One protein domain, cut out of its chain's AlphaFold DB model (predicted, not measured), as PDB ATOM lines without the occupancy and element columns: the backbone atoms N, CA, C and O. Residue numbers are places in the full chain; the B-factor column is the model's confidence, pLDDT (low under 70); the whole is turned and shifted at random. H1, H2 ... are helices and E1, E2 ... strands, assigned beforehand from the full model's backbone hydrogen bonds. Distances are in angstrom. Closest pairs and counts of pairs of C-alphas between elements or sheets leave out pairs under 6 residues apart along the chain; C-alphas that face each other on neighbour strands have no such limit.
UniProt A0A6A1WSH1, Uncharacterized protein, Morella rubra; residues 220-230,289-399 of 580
ATOM      1  N   ARG A 220     178.171 278.942 341.895       50.06
ATOM      2  CA  ARG A 220     177.119 279.456 342.796       50.06
ATOM      3  C   ARG A 220     175.719 279.296 342.191       50.06
ATOM      4  O   ARG A 220     175.504 279.667 341.035       50.06
ATOM      5  N   LYS A 221     174.773 278.789 342.989       50.91
ATOM      6  CA  LYS A 221     173.329 278.800 342.691       50.91
ATOM      7  C   LYS A 221     172.823 280.244 342.830       50.91
ATOM      8  O   LYS A 221     173.200 280.913 343.780       50.91
ATOM      9  N   ARG A 222     172.049 280.746 341.859       60.81
ATOM     10  CA  ARG A 222     171.625 282.171 341.794       60.81
ATOM     11  C   ARG A 222     170.170 282.400 341.416       60.81
ATOM     12  O   ARG A 222     169.639 283.486 341.608       60.81
ATOM     13  N   PHE A 223     169.541 281.379 340.848       59.16
ATOM     14  CA  PHE A 223     168.167 281.424 340.376       59.16
ATOM     15  C   PHE A 223     167.409 280.230 340.952       59.16
ATOM     16  O   PHE A 223     167.978 279.139 341.063       59.16
ATOM     17  N   ARG A 224     166.133 280.436 341.288       67.50
ATOM     18  CA  ARG A 224     165.182 279.382 341.680       67.50
ATOM     19  C   ARG A 224     163.932 279.445 340.805       67.50
ATOM     20  O   ARG A 224     163.531 280.532 340.400       67.50
ATOM     21  N   THR A 225     163.321 278.300 340.519       64.44
ATOM     22  CA  THR A 225     162.060 278.225 339.764       64.44
ATOM     23  C   THR A 225     160.872 278.532 340.670       64.44
ATOM     24  O   THR A 225     160.837 278.067 341.807       64.44
ATOM     25  N   ILE A 226     159.895 279.277 340.149       67.12
ATOM     26  CA  ILE A 226     158.569 279.438 340.759       67.12
ATOM     27  C   ILE A 226     157.492 278.860 339.830       67.12
ATOM     28  O   ILE A 226     157.513 279.112 338.624       67.12
ATOM     29  N   SER A 227     156.580 278.061 340.387       53.97
ATOM     30  CA  SER A 227     155.434 277.497 339.660       53.97
ATOM     31  C   SER A 227     154.339 278.551 339.478       53.97
ATOM     32  O   SER A 227     154.119 279.386 340.353       53.97
ATOM     33  N   SER A 228     153.627 278.505 338.350       44.31
ATOM     34  CA  SER A 228     152.551 279.445 338.000       44.31
ATOM     35  C   SER A 228     151.311 279.375 338.906       44.31
ATOM     36  O   SER A 228     150.521 280.309 338.893       44.31
ATOM     37  N   SER A 229     151.146 278.333 339.730       35.97
ATOM     38  CA  SER A 229     149.944 278.116 340.555       35.97
ATOM     39  C   SER A 229     149.945 278.826 341.920       35.97
ATOM     40  O   SER A 229     149.167 278.460 342.796       35.97
ATOM     41  N   SER A 230     150.836 279.792 342.152       30.61
ATOM     42  CA  SER A 230     151.015 280.444 343.461       30.61
ATOM     43  C   SER A 230     150.807 281.962 343.398       30.61
ATOM     44  O   SER A 230     151.653 282.722 343.866       30.61
ATOM     45  N   ARG A 289     177.778 293.487 332.759       64.69
ATOM     46  CA  ARG A 289     178.592 292.616 333.624       64.69
ATOM     47  C   ARG A 289     177.768 291.833 334.641       64.69
ATOM     48  O   ARG A 289     178.233 290.786 335.058       64.69
ATOM     49  N   MET A 290     176.562 292.299 334.978       68.88
ATOM     50  CA  MET A 290     175.645 291.684 335.955       68.88
ATOM     51  C   MET A 290     176.299 291.370 337.306       68.88
ATOM     52  O   MET A 290     176.049 290.314 337.880       68.88
ATOM     53  N   THR A 291     177.176 292.258 337.782       65.81
ATOM     54  CA  THR A 291     177.953 292.089 339.023       65.81
ATOM     55  C   THR A 291     177.072 291.734 340.206       65.81
ATOM     56  O   THR A 291     177.417 290.821 340.945       65.81
ATOM     57  N   ASP A 292     175.901 292.355 340.308       65.81
ATOM     58  CA  ASP A 292     174.958 292.139 341.407       65.81
ATOM     59  C   ASP A 292     174.456 290.691 341.418       65.81
ATOM     60  O   ASP A 292     174.479 290.030 342.447       65.81
ATOM     61  N   VAL A 293     174.146 290.137 340.240       64.88
ATOM     62  CA  VAL A 293     173.774 288.721 340.093       64.88
ATOM     63  C   VAL A 293     174.974 287.803 340.325       64.88
ATOM     64  O   VAL A 293     174.826 286.734 340.912       64.88
ATOM     65  N   TRP A 294     176.182 288.191 339.896       63.16
ATOM     66  CA  TRP A 294     177.394 287.403 340.163       63.16
ATOM     67  C   TRP A 294     177.729 287.322 341.659       63.16
ATOM     68  O   TRP A 294     178.259 286.290 342.094       63.16
ATOM     69  N   ASN A 295     177.392 288.372 342.408       64.50
ATOM     70  CA  ASN A 295     177.752 288.594 343.805       64.50
ATOM     71  C   ASN A 295     176.613 288.318 344.800       64.50
ATOM     72  O   ASN A 295     176.822 288.541 345.990       64.50
ATOM     73  N   LEU A 296     175.467 287.793 344.342       61.59
ATOM     74  CA  LEU A 296     174.400 287.301 345.221       61.59
ATOM     75  C   LEU A 296     174.963 286.379 346.307       61.59
ATOM     76  O   LEU A 296     175.855 285.550 346.040       61.59
ATOM     77  N   LYS A 297     174.439 286.539 347.525       58.16
ATOM     78  CA  LYS A 297     174.746 285.648 348.646       58.16
ATOM     79  C   LYS A 297     174.151 284.259 348.387       58.16
ATOM     80  O   LYS A 297     173.253 284.107 347.569       58.16
ATOM     81  N   GLU A 298     174.685 283.225 349.036       54.78
ATOM     82  CA  GLU A 298     174.273 281.831 348.773       54.78
ATOM     83  C   GLU A 298     172.810 281.542 349.152       54.78
ATOM     84  O   GLU A 298     172.191 280.645 348.579       54.78
ATOM     85  N   ASP A 299     172.263 282.319 350.079       63.78
ATOM     86  CA  ASP A 299     170.881 282.309 350.557       63.78
ATOM     87  C   ASP A 299     169.929 283.177 349.711       63.78
ATOM     88  O   ASP A 299     168.709 283.013 349.781       63.78
ATOM     89  N   GLU A 300     170.460 284.050 348.853       65.81
ATOM     90  CA  GLU A 300     169.679 284.948 348.001       65.81
ATOM     91  C   GLU A 300     169.520 284.359 346.588       65.81
ATOM     92  O   GLU A 300     170.475 284.208 345.823       65.81
ATOM     93  N   LEU A 301     168.279 284.036 346.205       72.81
ATOM     94  CA  LEU A 301     167.956 283.464 344.894       72.81
ATOM     95  C   LEU A 301     166.906 284.301 344.173       72.81
ATOM     96  O   LEU A 301     165.831 284.561 344.713       72.81
ATOM     97  N   ILE A 302     167.173 284.635 342.909       75.38
ATOM     98  CA  ILE A 302     166.205 285.323 342.051       75.38
ATOM     99  C   ILE A 302     165.124 284.312 341.624       75.38
ATOM    100  O   ILE A 302     165.460 283.311 340.977       75.38
ATOM    101  N   PRO A 303     163.843 284.531 341.973       78.94
ATOM    102  CA  PRO A 303     162.753 283.668 341.538       78.94
ATOM    103  C   PRO A 303     162.418 283.940 340.069       78.94
ATOM    104  O   PRO A 303     162.047 285.051 339.709       78.94
ATOM    105  N   VAL A 304     162.546 282.934 339.207       83.50
ATOM    106  CA  VAL A 304     162.224 283.050 337.778       83.50
ATOM    107  C   VAL A 304     161.048 282.144 337.454       83.50
ATOM    108  O   VAL A 304     161.073 280.944 337.743       83.50
ATOM    109  N   GLN A 305     160.021 282.730 336.845       85.69
ATOM    110  CA  GLN A 305     158.884 281.996 336.304       85.69
ATOM    111  C   GLN A 305     159.239 281.432 334.926       85.69
ATOM    112  O   GLN A 305     159.888 282.108 334.126       85.69
ATOM    113  N   PHE A 306     158.794 280.211 334.637       86.62
ATOM    114  CA  PHE A 306     158.973 279.566 333.337       86.62
ATOM    115  C   PHE A 306     157.630 279.043 332.818       86.62
ATOM    116  O   PHE A 306     156.823 278.565 333.614       86.62
ATOM    117  N   ASN A 307     157.410 279.115 331.504       87.50
ATOM    118  CA  ASN A 307     156.273 278.445 330.860       87.50
ATOM    119  C   ASN A 307     156.523 276.930 330.710       87.50
ATOM    120  O   ASN A 307     157.628 276.442 330.977       87.50
ATOM    121  N   GLY A 308     155.533 276.178 330.223       83.50
ATOM    122  CA  GLY A 308     155.632 274.730 330.001       83.50
ATOM    123  C   GLY A 308     156.728 274.303 329.016       83.50
ATOM    124  O   GLY A 308     157.182 273.162 329.052       83.50
ATOM    125  N   ASN A 309     157.227 275.228 328.190       84.25
ATOM    126  CA  ASN A 309     158.358 275.013 327.283       84.25
ATOM    127  C   ASN A 309     159.727 275.344 327.916       84.25
ATOM    128  O   ASN A 309     160.753 275.321 327.230       84.25
ATOM    129  N   GLY A 310     159.760 275.675 329.212       84.31
ATOM    130  CA  GLY A 310     160.965 276.062 329.944       84.31
ATOM    131  C   GLY A 310     161.498 277.443 329.572       84.31
ATOM    132  O   GLY A 310     162.656 277.741 329.870       84.31
ATOM    133  N   GLN A 311     160.693 278.282 328.914       89.31
ATOM    134  CA  GLN A 311     161.085 279.638 328.542       89.31
ATOM    135  C   GLN A 311     160.853 280.588 329.726       89.31
ATOM    136  O   GLN A 311     159.784 280.547 330.334       89.31
ATOM    137  N   PRO A 312     161.821 281.455 330.058       90.31
ATOM    138  CA  PRO A 312     161.716 282.353 331.199       90.31
ATOM    139  C   PRO A 312     160.765 283.525 330.918       90.31
ATOM    140  O   PRO A 312     160.833 284.162 329.860       90.31
ATOM    141  N   LEU A 313     159.924 283.838 331.900       88.94
ATOM    142  CA  LEU A 313     158.879 284.861 331.855       88.94
ATOM    143  C   LEU A 313     159.183 286.020 332.820       88.94
ATOM    144  O   LEU A 313     160.093 285.947 333.647       88.94
ATOM    145  N   GLY A 314     158.417 287.108 332.707       88.25
ATOM    146  CA  GLY A 314     158.523 288.255 333.616       88.25
ATOM    147  C   GLY A 314     159.830 289.046 333.486       88.25
ATOM    148  O   GLY A 314     160.602 288.881 332.533       88.25
ATOM    149  N   ASN A 315     160.079 289.950 334.432       87.88
ATOM    150  CA  ASN A 315     161.276 290.798 334.437       87.88
ATOM    151  C   ASN A 315     162.524 290.004 334.837       87.88
ATOM    152  O   ASN A 315     163.586 290.149 334.223       87.88
ATOM    153  N   GLU A 316     162.363 289.091 335.785       85.75
ATOM    154  CA  GLU A 316     163.360 288.150 336.284       85.75
ATOM    155  C   GLU A 316     163.815 287.203 335.174       85.75
ATOM    156  O   GLU A 316     165.008 286.924 335.050       85.75
ATOM    157  N   GLY A 317     162.913 286.796 334.276       84.31
ATOM    158  CA  GLY A 317     163.285 286.058 333.073       84.31
ATOM    159  C   GLY A 317     164.157 286.870 332.112       84.31
ATOM    160  O   GLY A 317     165.085 286.346 331.489       84.31
ATOM    161  N   GLY A 318     163.939 288.185 332.044       85.62
ATOM    162  CA  GLY A 318     164.848 289.106 331.361       85.62
ATOM    163  C   GLY A 318     166.239 289.156 332.001       85.62
ATOM    164  O   GLY A 318     167.239 289.194 331.280       85.62
ATOM    165  N   ILE A 319     166.320 289.129 333.334       82.88
ATOM    166  CA  ILE A 319     167.585 289.061 334.084       82.88
ATOM    167  C   ILE A 319     168.286 287.724 333.806       82.88
ATOM    168  O   ILE A 319     169.470 287.719 333.465       82.88
ATOM    169  N   PHE A 320     167.556 286.609 333.848       83.69
ATOM    170  CA  PHE A 320     168.072 285.275 333.535       83.69
ATOM    171  C   PHE A 320     168.687 285.205 332.127       83.69
ATOM    172  O   PHE A 320     169.829 284.773 331.972       83.69
ATOM    173  N   ASN A 321     168.010 285.742 331.106       84.56
ATOM    174  CA  ASN A 321     168.529 285.769 329.729       84.56
ATOM    175  C   ASN A 321     169.810 286.598 329.581       84.56
ATOM    176  O   ASN A 321     170.738 286.212 328.861       84.56
ATOM    177  N   LYS A 322     169.885 287.754 330.255       84.31
ATOM    178  CA  LYS A 322     171.112 288.568 330.276       84.31
ATOM    179  C   LYS A 322     172.243 287.804 330.964       84.31
ATOM    180  O   LYS A 322     173.380 287.836 330.487       84.31
ATOM    181  N   PHE A 323     171.919 287.075 332.033       82.00
ATOM    182  CA  PHE A 323     172.881 286.288 332.791       82.00
ATOM    183  C   PHE A 323     173.470 285.158 331.947       82.00
ATOM    184  O   PHE A 323     174.695 285.019 331.895       82.00
ATOM    185  N   THR A 324     172.644 284.427 331.196       82.25
ATOM    186  CA  THR A 324     173.116 283.423 330.230       82.25
ATOM    187  C   THR A 324     174.095 284.027 329.218       82.25
ATOM    188  O   THR A 324     175.125 283.429 328.905       82.25
ATOM    189  N   GLY A 325     173.853 285.265 328.772       81.56
ATOM    190  CA  GLY A 325     174.786 286.014 327.922       81.56
ATOM    191  C   GLY A 325     176.122 286.362 328.595       81.56
ATOM    192  O   GLY A 325     177.152 286.452 327.925       81.56
ATOM    193  N   CYS A 326     176.155 286.549 329.915       79.06
ATOM    194  CA  CYS A 326     177.406 286.669 330.670       79.06
ATOM    195  C   CYS A 326     178.125 285.315 330.788       79.06
ATOM    196  O   CYS A 326     179.339 285.268 330.592       79.06
ATOM    197  N   VAL A 327     177.396 284.221 331.036       77.31
ATOM    198  CA  VAL A 327     177.955 282.855 331.100       77.31
ATOM    199  C   VAL A 327     178.599 282.456 329.770       77.31
ATOM    200  O   VAL A 327     179.711 281.931 329.758       77.31
ATOM    201  N   ALA A 328     177.964 282.790 328.642       81.44
ATOM    202  CA  ALA A 328     178.476 282.521 327.294       81.44
ATOM    203  C   ALA A 328     179.860 283.133 327.006       81.44
ATOM    204  O   ALA A 328     180.534 282.717 326.064       81.44
ATOM    205  N   ARG A 329     180.276 284.132 327.796       80.62
ATOM    206  CA  ARG A 329     181.551 284.853 327.662       80.62
ATOM    207  C   ARG A 329     182.638 284.343 328.615       80.62
ATOM    208  O   ARG A 329     183.746 284.878 328.631       80.62
ATOM    209  N   VAL A 330     182.355 283.324 329.428       73.50
ATOM    210  CA  VAL A 330     183.327 282.751 330.370       73.50
ATOM    211  C   VAL A 330     184.241 281.772 329.628       73.50
ATOM    212  O   VAL A 330     183.945 280.585 329.545       73.50
ATOM    213  N   ALA A 331     185.382 282.255 329.128       66.00
ATOM    214  CA  ALA A 331     186.299 281.509 328.254       66.00
ATOM    215  C   ALA A 331     186.740 280.120 328.771       66.00
ATOM    216  O   ALA A 331     186.940 279.199 327.979       66.00
ATOM    217  N   ASN A 332     186.881 279.943 330.091       64.25
ATOM    218  CA  ASN A 332     187.289 278.659 330.684       64.25
ATOM    219  C   ASN A 332     186.162 277.617 330.709       64.25
ATOM    220  O   ASN A 332     186.434 276.421 330.781       64.25
ATOM    221  N   GLN A 333     184.909 278.066 330.668       67.50
ATOM    222  CA  GLN A 333     183.732 277.201 330.683       67.50
ATOM    223  C   GLN A 333     183.177 277.017 329.271       67.50
ATOM    224  O   GLN A 333     182.878 275.898 328.863       67.50
ATOM    225  N   ILE A 334     183.101 278.116 328.519       74.69
ATOM    226  CA  ILE A 334     182.566 278.202 327.166       74.69
ATOM    227  C   ILE A 334     183.664 278.790 326.259       74.69
ATOM    228  O   ILE A 334     183.746 280.007 326.083       74.69
ATOM    229  N   PRO A 335     184.562 277.945 325.723       76.38
ATOM    230  CA  PRO A 335     185.672 278.391 324.879       76.38
ATOM    231  C   PRO A 335     185.191 278.999 323.554       76.38
ATOM    232  O   PRO A 335     184.271 278.480 322.917       76.38
ATOM    233  N   LEU A 336     185.838 280.069 323.100       83.12
ATOM    234  CA  LEU A 336     185.523 280.725 321.824       83.12
ATOM    235  C   LEU A 336     186.078 279.980 320.608       83.12
ATOM    236  O   LEU A 336     185.459 280.010 319.545       83.12
ATOM    237  N   ASP A 337     187.206 279.298 320.788       75.75
ATOM    238  CA  ASP A 337     187.946 278.567 319.757       75.75
ATOM    239  C   ASP A 337     187.399 277.156 319.496       75.75
ATOM    240  O   ASP A 337     187.798 276.494 318.540       75.75
ATOM    241  N   ALA A 338     186.464 276.671 320.318       74.56
ATOM    242  CA  ALA A 338     185.875 275.358 320.106       74.56
ATOM    243  C   ALA A 338     184.926 275.348 318.899       74.56
ATOM    244  O   ALA A 338     184.058 276.211 318.753       74.56
ATOM    245  N   ALA A 339     185.022 274.297 318.079       70.25
ATOM    246  CA  ALA A 339     184.026 274.004 317.048       70.25
ATOM    247  C   ALA A 339     182.668 273.625 317.669       70.25
ATOM    248  O   ALA A 339     181.620 274.051 317.187       70.25
ATOM    249  N   ASP A 340     182.707 272.874 318.771       72.00
ATOM    250  CA  ASP A 340     181.542 272.484 319.558       72.00
ATOM    251  C   ASP A 340     181.823 272.705 321.048       72.00
ATOM    252  O   ASP A 340     182.650 272.022 321.658       72.00
ATOM    253  N   TRP A 341     181.134 273.686 321.631       71.94
ATOM    254  CA  TRP A 341     181.286 274.050 323.039       71.94
ATOM    255  C   TRP A 341     180.721 272.983 323.988       71.94
ATOM    256  O   TRP A 341     181.161 272.907 325.134       71.94
ATOM    257  N   ARG A 342     179.808 272.118 323.516       66.69
ATOM    258  CA  ARG A 342     179.160 271.072 324.330       66.69
ATOM    259  C   ARG A 342     180.103 269.926 324.694       66.69
ATOM    260  O   ARG A 342     179.834 269.188 325.634       66.69
ATOM    261  N   LYS A 343     181.216 269.776 323.968       59.06
ATOM    262  CA  LYS A 343     182.221 268.726 324.209       59.06
ATOM    263  C   LYS A 343     183.118 269.002 325.420       59.06
ATOM    264  O   LYS A 343     183.847 268.109 325.847       59.06
ATOM    265  N   LYS A 344     183.084 270.213 325.989       55.00
ATOM    266  CA  LYS A 344     183.745 270.501 327.270       55.00
ATOM    267  C   LYS A 344     182.761 270.253 328.412       55.00
ATOM    268  O   LYS A 344     181.599 270.637 328.318       55.00
ATOM    269  N   ARG A 345     183.224 269.599 329.489       44.81
ATOM    270  CA  ARG A 345     182.422 269.314 330.694       44.81
ATOM    271  C   ARG A 345     182.045 270.622 331.390       44.81
ATOM    272  O   ARG A 345     182.730 271.073 332.303       44.81
ATOM    273  N   PHE A 346     180.953 271.229 330.945       50.22
ATOM    274  CA  PHE A 346     180.272 272.273 331.683       50.22
ATOM    275  C   PHE A 346     179.508 271.598 332.818       50.22
ATOM    276  O   PHE A 346     178.476 270.966 332.596       50.22
ATOM    277  N   THR A 347     180.025 271.690 334.040       45.12
ATOM    278  CA  THR A 347     179.190 271.420 335.207       45.12
ATOM    279  C   THR A 347     178.301 272.643 335.372       45.12
ATOM    280  O   THR A 347     178.737 273.638 335.948       45.12
ATOM    281  N   ILE A 348     177.085 272.604 334.806       49.66
ATOM    282  CA  ILE A 348     176.027 273.534 335.221       49.66
ATOM    283  C   ILE A 348     175.958 273.343 336.740       49.66
ATOM    284  O   ILE A 348     175.713 272.206 337.147       49.66
ATOM    285  N   PRO A 349     176.253 274.353 337.584       41.75
ATOM    286  CA  PRO A 349     176.045 274.199 339.016       41.75
ATOM    287  C   PRO A 349     174.592 273.806 339.191       41.75
ATOM    288  O   PRO A 349     173.732 274.606 338.829       41.75
ATOM    289  N   GLU A 350     174.352 272.559 339.610       38.84
ATOM    290  CA  GLU A 350     173.021 271.961 339.622       38.84
ATOM    291  C   GLU A 350     172.045 272.939 340.256       38.84
ATOM    292  O   GLU A 350     172.140 273.230 341.454       38.84
ATOM    293  N   PRO A 351     171.121 273.487 339.467       49.19
ATOM    294  CA  PRO A 351     170.054 274.265 340.025       49.19
ATOM    295  C   PRO A 351     168.833 273.335 340.145       49.19
ATOM    296  O   PRO A 351     168.764 272.304 339.467       49.19
ATOM    297  N   PRO A 352     167.833 273.684 340.960       51.72
ATOM    298  CA  PRO A 352     166.558 272.968 341.024       51.72
ATOM    299  C   PRO A 352     165.708 273.204 339.754       51.72
ATOM    300  O   PRO A 352     164.493 273.328 339.824       51.72
ATOM    301  N   LEU A 353     166.340 273.350 338.583       59.78
ATOM    302  CA  LEU A 353     165.674 273.588 337.310       59.78
ATOM    303  C   LEU A 353     165.354 272.219 336.710       59.78
ATOM    304  O   LEU A 353     166.273 271.440 336.446       59.78
ATOM    305  N   GLY A 354     164.073 271.921 336.506       65.81
ATOM    306  CA  GLY A 354     163.651 270.707 335.805       65.81
ATOM    307  C   GLY A 354     164.299 270.580 334.417       65.81
ATOM    308  O   GLY A 354     164.790 271.559 333.844       65.81
ATOM    309  N   ASP A 355     164.299 269.371 333.857       78.75
ATOM    310  CA  ASP A 355     165.033 269.046 332.623       78.75
ATOM    311  C   ASP A 355     164.647 269.918 331.421       78.75
ATOM    312  O   ASP A 355     165.498 270.270 330.599       78.75
ATOM    313  N   ILE A 356     163.387 270.356 331.358       79.88
ATOM    314  CA  ILE A 356     162.876 271.260 330.319       79.88
ATOM    315  C   ILE A 356     163.607 272.614 330.368       79.88
ATOM    316  O   ILE A 356     164.093 273.101 329.346       79.88
ATOM    317  N   VAL A 357     163.769 273.192 331.561       80.94
ATOM    318  CA  VAL A 357     164.462 274.476 331.750       80.94
ATOM    319  C   VAL A 357     165.962 274.331 331.491       80.94
ATOM    320  O   VAL A 357     166.562 275.195 330.851       80.94
ATOM    321  N   LYS A 358     166.584 273.222 331.920       78.88
ATOM    322  CA  LYS A 358     167.995 272.929 331.595       78.88
ATOM    323  C   LYS A 358     168.214 272.834 330.082       78.88
ATOM    324  O   LYS A 358     169.166 273.413 329.558       78.88
ATOM    325  N   SER A 359     167.322 272.141 329.375       82.50
ATOM    326  CA  SER A 359     167.352 272.023 327.913       82.50
ATOM    327  C   SER A 359     167.238 273.392 327.238       82.50
ATOM    328  O   SER A 359     168.048 273.725 326.366       82.50
ATOM    329  N   TRP A 360     166.293 274.223 327.687       85.75
ATOM    330  CA  TRP A 360     166.139 275.594 327.205       85.75
ATOM    331  C   TRP A 360     167.397 276.441 327.451       85.75
ATOM    332  O   TRP A 360     167.915 277.065 326.523       85.75
ATOM    333  N   PHE A 361     167.946 276.395 328.666       84.31
ATOM    334  CA  PHE A 361     169.152 277.132 329.046       84.31
ATOM    335  C   PHE A 361     170.345 276.793 328.143       84.31
ATOM    336  O   PHE A 361     171.046 277.689 327.680       84.31
ATOM    337  N   LEU A 362     170.559 275.511 327.832       83.06
ATOM    338  CA  LEU A 362     171.635 275.091 326.929       83.06
ATOM    339  C   LEU A 362     171.421 275.578 325.487       83.06
ATOM    340  O   LEU A 362     172.397 275.883 324.791       83.06
ATOM    341  N   LYS A 363     170.167 275.672 325.022       85.44
ATOM    342  CA  LYS A 363     169.841 276.261 323.712       85.44
ATOM    343  C   LYS A 363     170.168 277.756 323.688       85.44
ATOM    344  O   LYS A 363     170.880 278.186 322.776       85.44
ATOM    345  N   ASP A 364     169.713 278.516 324.687       86.50
ATOM    346  CA  ASP A 364     169.991 279.957 324.796       86.50
ATOM    347  C   ASP A 364     171.493 280.218 324.928       86.50
ATOM    348  O   ASP A 364     172.049 280.999 324.158       86.50
ATOM    349  N   LEU A 365     172.196 279.475 325.787       85.56
ATOM    350  CA  LEU A 365     173.647 279.583 325.954       85.56
ATOM    351  C   LEU A 365     174.400 279.394 324.630       85.56
ATOM    352  O   LEU A 365     175.298 280.174 324.304       85.56
ATOM    353  N   GLY A 366     174.001 278.405 323.827       85.62
ATOM    354  CA  GLY A 366     174.578 278.177 322.504       85.62
ATOM    355  C   GLY A 366     174.256 279.279 321.487       85.62
ATOM    356  O   GLY A 366     175.076 279.565 320.609       85.62
ATOM    357  N   GLU A 367     173.082 279.908 321.564       87.94
ATOM    358  CA  GLU A 367     172.754 281.100 320.771       87.94
ATOM    359  C   GLU A 367     173.589 282.310 321.210       87.94
ATOM    360  O   GLU A 367     174.252 282.918 320.368       87.94
ATOM    361  N   LYS A 368     173.669 282.601 322.514       89.12
ATOM    362  CA  LYS A 368     174.491 283.696 323.054       89.12
ATOM    363  C   LYS A 368     175.970 283.536 322.713       89.12
ATOM    364  O   LYS A 368     176.611 284.517 322.351       89.12
ATOM    365  N   TRP A 369     176.504 282.317 322.769       89.00
ATOM    366  CA  TRP A 369     177.889 282.038 322.383       89.00
ATOM    367  C   TRP A 369     178.150 282.320 320.897       89.00
ATOM    368  O   TRP A 369     179.143 282.959 320.548       89.00
ATOM    369  N   ARG A 370     177.240 281.905 320.003       89.81
ATOM    370  CA  ARG A 370     177.333 282.231 318.567       89.81
ATOM    371  C   ARG A 370     177.228 283.735 318.322       89.81
ATOM    372  O   ARG A 370     178.037 284.274 317.568       89.81
ATOM    373  N   ASN A 371     176.293 284.404 318.993       90.56
ATOM    374  CA  ASN A 371     176.112 285.851 318.892       90.56
ATOM    375  C   ASN A 371     177.352 286.598 319.379       90.56
ATOM    376  O   ASN A 371     177.796 287.523 318.712       90.56
ATOM    377  N   TYR A 372     177.973 286.153 320.472       90.69
ATOM    378  CA  TYR A 372     179.205 286.752 320.971       90.69
ATOM    379  C   TYR A 372     180.351 286.653 319.954       90.69
ATOM    380  O   TYR A 372     180.998 287.661 319.675       90.69
ATOM    381  N   LYS A 373     180.546 285.491 319.314       89.81
ATOM    382  CA  LYS A 373     181.519 285.357 318.212       89.81
ATOM    383  C   LYS A 373     181.200 286.285 317.038       89.81
ATOM    384  O   LYS A 373     182.116 286.859 316.457       89.81
ATOM    385  N   CYS A 374     179.919 286.449 316.704       89.69
ATOM    386  CA  CYS A 374     179.482 287.381 315.664       89.69
ATOM    387  C   CYS A 374     179.790 288.839 316.036       89.69
ATOM    388  O   CYS A 374     180.305 289.572 315.200       89.69
ATOM    389  N   SER A 375     179.526 289.250 317.279       90.88
ATOM    390  CA  SER A 375     179.829 290.602 317.766       90.88
ATOM    391  C   SER A 375     181.328 290.884 317.811       90.88
ATOM    392  O   SER A 375     181.740 292.001 317.520       90.88
ATOM    393  N   LEU A 376     182.154 289.888 318.151       91.44
ATOM    394  CA  LEU A 376     183.610 290.019 318.057       91.44
ATOM    395  C   LEU A 376     184.049 290.189 316.604       91.44
ATOM    396  O   LEU A 376     184.822 291.095 316.317       91.44
ATOM    397  N   LYS A 377     183.515 289.376 315.684       91.81
ATOM    398  CA  LYS A 377     183.829 289.518 314.258       91.81
ATOM    399  C   LYS A 377     183.444 290.908 313.756       91.81
ATOM    400  O   LYS A 377     184.267 291.577 313.164       91.81
ATOM    401  N   GLN A 378     182.241 291.382 314.068       90.44
ATOM    402  CA  GLN A 378     181.777 292.709 313.654       90.44
ATOM    403  C   GLN A 378     182.700 293.851 314.110       90.44
ATOM    404  O   GLN A 378     182.810 294.844 313.408       90.44
ATOM    405  N   LYS A 379     183.320 293.732 315.288       89.94
ATOM    406  CA  LYS A 379     184.154 294.796 315.862       89.94
ATOM    407  C   LYS A 379     185.617 294.749 315.433       89.94
ATOM    408  O   LYS A 379     186.254 295.789 315.417       89.94
ATOM    409  N   TYR A 380     186.152 293.554 315.189       89.50
ATOM    410  CA  TYR A 380     187.597 293.351 315.051       89.50
ATOM    411  C   TYR A 380     188.012 292.750 313.708       89.50
ATOM    412  O   TYR A 380     189.202 292.694 313.422       89.50
ATOM    413  N   PHE A 381     187.074 292.255 312.900       90.31
ATOM    414  CA  PHE A 381     187.388 291.708 311.586       90.31
ATOM    415  C   PHE A 381     187.161 292.760 310.508       90.31
ATOM    416  O   PHE A 381     186.032 293.211 310.318       90.31
ATOM    417  N   ASP A 382     188.221 293.040 309.761       86.81
ATOM    418  CA  ASP A 382     188.189 293.809 308.525       86.81
ATOM    419  C   ASP A 382     188.974 293.044 307.453       86.81
ATOM    420  O   ASP A 382     190.057 292.516 307.722       86.81
ATOM    421  N   GLU A 383     188.419 292.967 306.245       86.75
ATOM    422  CA  GLU A 383     189.072 292.323 305.103       86.75
ATOM    423  C   GLU A 383     190.321 293.108 304.655       86.75
ATOM    424  O   GLU A 383     191.238 292.505 304.098       86.75
ATOM    425  N   ALA A 384     190.405 294.408 304.966       89.25
ATOM    426  CA  ALA A 384     191.563 295.253 304.682       89.25
ATOM    427  C   ALA A 384     192.764 294.995 305.614       89.25
ATOM    428  O   ALA A 384     193.903 295.303 305.257       89.25
ATOM    429  N   PHE A 385     192.543 294.426 306.804       91.69
ATOM    430  CA  PHE A 385     193.611 294.181 307.774       91.69
ATOM    431  C   PHE A 385     194.187 292.770 307.686       91.69
ATOM    432  O   PHE A 385     193.503 291.791 307.382       91.69
ATOM    433  N   THR A 386     195.468 292.651 308.041       92.38
ATOM    434  CA  THR A 386     196.128 291.349 308.149       92.38
ATOM    435  C   THR A 386     195.659 290.597 309.402       92.38
ATOM    436  O   THR A 386     195.378 291.218 310.434       92.38
ATOM    437  N   PRO A 387     195.656 289.247 309.391       92.50
ATOM    438  CA  PRO A 387     195.325 288.459 310.579       92.50
ATOM    439  C   PRO A 387     196.195 288.824 311.786       92.50
ATOM    440  O   PRO A 387     195.718 288.831 312.920       92.50
ATOM    441  N   GLN A 388     197.472 289.147 311.552       91.38
ATOM    442  CA  GLN A 388     198.403 289.519 312.613       91.38
ATOM    443  C   GLN A 388     198.049 290.869 313.241       91.38
ATOM    444  O   GLN A 388     198.079 290.992 314.465       91.38
ATOM    445  N   TYR A 389     197.649 291.854 312.432       92.31
ATOM    446  CA  TYR A 389     197.169 293.138 312.940       92.31
ATOM    447  C   TYR A 389     195.955 292.951 313.858       92.31
ATOM    448  O   TYR A 389     195.929 293.480 314.970       92.31
ATOM    449  N   VAL A 390     194.985 292.130 313.446       92.38
ATOM    450  CA  VAL A 390     193.792 291.848 314.260       92.38
ATOM    451  C   VAL A 390     194.157 291.144 315.573       92.38
ATOM    452  O   VAL A 390     193.619 291.489 316.624       92.38
ATOM    453  N   LYS A 391     195.098 290.191 315.549       90.44
ATOM    454  CA  LYS A 391     195.595 289.509 316.762       90.44
ATOM    455  C   LYS A 391     196.302 290.461 317.727       90.44
ATOM    456  O   LYS A 391     196.107 290.342 318.934       90.44
ATOM    457  N   ASN A 392     197.094 291.399 317.210       87.81
ATOM    458  CA  ASN A 392     197.809 292.384 318.026       87.81
ATOM    459  C   ASN A 392     196.848 293.379 318.696       87.81
ATOM    460  O   ASN A 392     197.107 293.822 319.810       87.81
ATOM    461  N   ASN A 393     195.706 293.664 318.062       86.19
ATOM    462  CA  ASN A 393     194.648 294.533 318.586       86.19
ATOM    463  C   ASN A 393     193.543 293.757 319.329       86.19
ATOM    464  O   ASN A 393     192.382 294.175 319.371       86.19
ATOM    465  N   ALA A 394     193.879 292.600 319.905       83.69
ATOM    466  CA  ALA A 394     192.910 291.770 320.605       83.69
ATOM    467  C   ALA A 394     192.288 292.500 321.816       83.69
ATOM    468  O   ALA A 394     193.006 293.093 322.626       83.69
ATOM    469  N   PRO A 395     190.961 292.402 322.012       82.81
ATOM    470  CA  PRO A 395     190.303 293.001 323.166       82.81
ATOM    471  C   PRO A 395     190.796 292.445 324.506       82.81
ATOM    472  O   PRO A 395     190.896 291.231 324.709       82.81
ATOM    473  N   THR A 396     191.009 293.341 325.472       74.44
ATOM    474  CA  THR A 396     191.564 293.006 326.796       74.44
ATOM    475  C   THR A 396     190.609 292.211 327.689       74.44
ATOM    476  O   THR A 396     191.006 291.629 328.705       74.44
ATOM    477  N   ASP A 397     189.313 292.191 327.381       70.56
ATOM    478  CA  ASP A 397     188.304 291.424 328.111       70.56
ATOM    479  C   ASP A 397     188.067 290.016 327.535       70.56
ATOM    480  O   ASP A 397     187.318 289.245 328.150       70.56
ATOM    481  N   VAL A 398     188.751 289.663 326.435       80.81
ATOM    482  CA  VAL A 398     188.678 288.379 325.714       80.81
ATOM    483  C   VAL A 398     189.922 287.524 325.989       80.81
ATOM    484  O   VAL A 398     190.986 288.025 326.344       80.81
ATOM    485  N   ASN A 399     189.797 286.195 325.936       81.00
ATOM    486  CA  ASN A 399     190.954 285.316 326.090       81.00
ATOM    487  C   ASN A 399     191.800 285.387 324.816       81.00
ATOM    488  O   ASN A 399     191.319 284.996 323.758       81.00
TER     489      ASN A 399
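What this domain is: This is residues 220 to 230 and 289 to 399 of the 580 residues of an uncharacterized protein of Morella rubra (UniProt A0A6A1WSH1). A long helix, H3, is the slanting spine of an elongated whole; H2 crosses it steeply, and the short strand pair E1 and E2 lies at one end, with E2 packed on H2. At the other end the small helix H4 sits beyond the last turn of H3, where residues 383 to 388 stick out. The printed part has 122 residues, with two parallel strands and four helices in the order E1 H1 E2 H2 H3 H4; it is mostly helix, though under half of its residues are in named elements. It is only just loose, close to compact, with a radius of gyration of the C-alphas of 16.8 A and spans of 58 by 27 by 26 A.

Where its parts are: Strand E1, residues 223 to 226, begins at C-alpha 223 (168.167, 281.424, 340.376). After the cut come H1, residues 291 to 294, and E2, residues 302 to 305. H2, residues 314 to 327, is 20.3 A long, and H3, residues 355 to 380, 37.5 A. H4, residues 387 to 392, ends at C-alpha 392 (197.809, 292.384, 318.026).

How they stand to each other: E1 and E2 are parallel at 40 degrees, with N 304 and O 224 2.9 A apart, within hydrogen-bond range. The closest C-alphas of E2 and H2, Val 304 and Glu 316, are 5.4 A apart. H1 is close to H2 but not clearly touching, C-alphas 293 and 323 being 7.7 A apart. Residues 321 to 327 of H2 touch residues 361 to 369 of H3, closest at C-alphas 325 and 368, 5.4 A, at a steep tilt of 58 degrees, the same way. H3 and H4 are close but not clearly touching, C-alphas 380 and 390 being 6.4 A apart, and about perpendicular at 83 degrees. In H2, H3 and H4 every O i to N i+4 pair is within hydrogen-bond range; H1 is too short for one.

The domain as a whole: The farthest C-alphas, Ser 230 and Thr 386, are 58.3 A apart. Residues 231 to 288 are not printed, a gap of 31.7 A between C-alphas 230 and 289. The link from H2 to H3, residues 328 to 354, is long. Mean pLDDT of the printed part is 75.6; residues 220 to 230, 289 to 300, 331 to 333 and 342 to 354 are under 70.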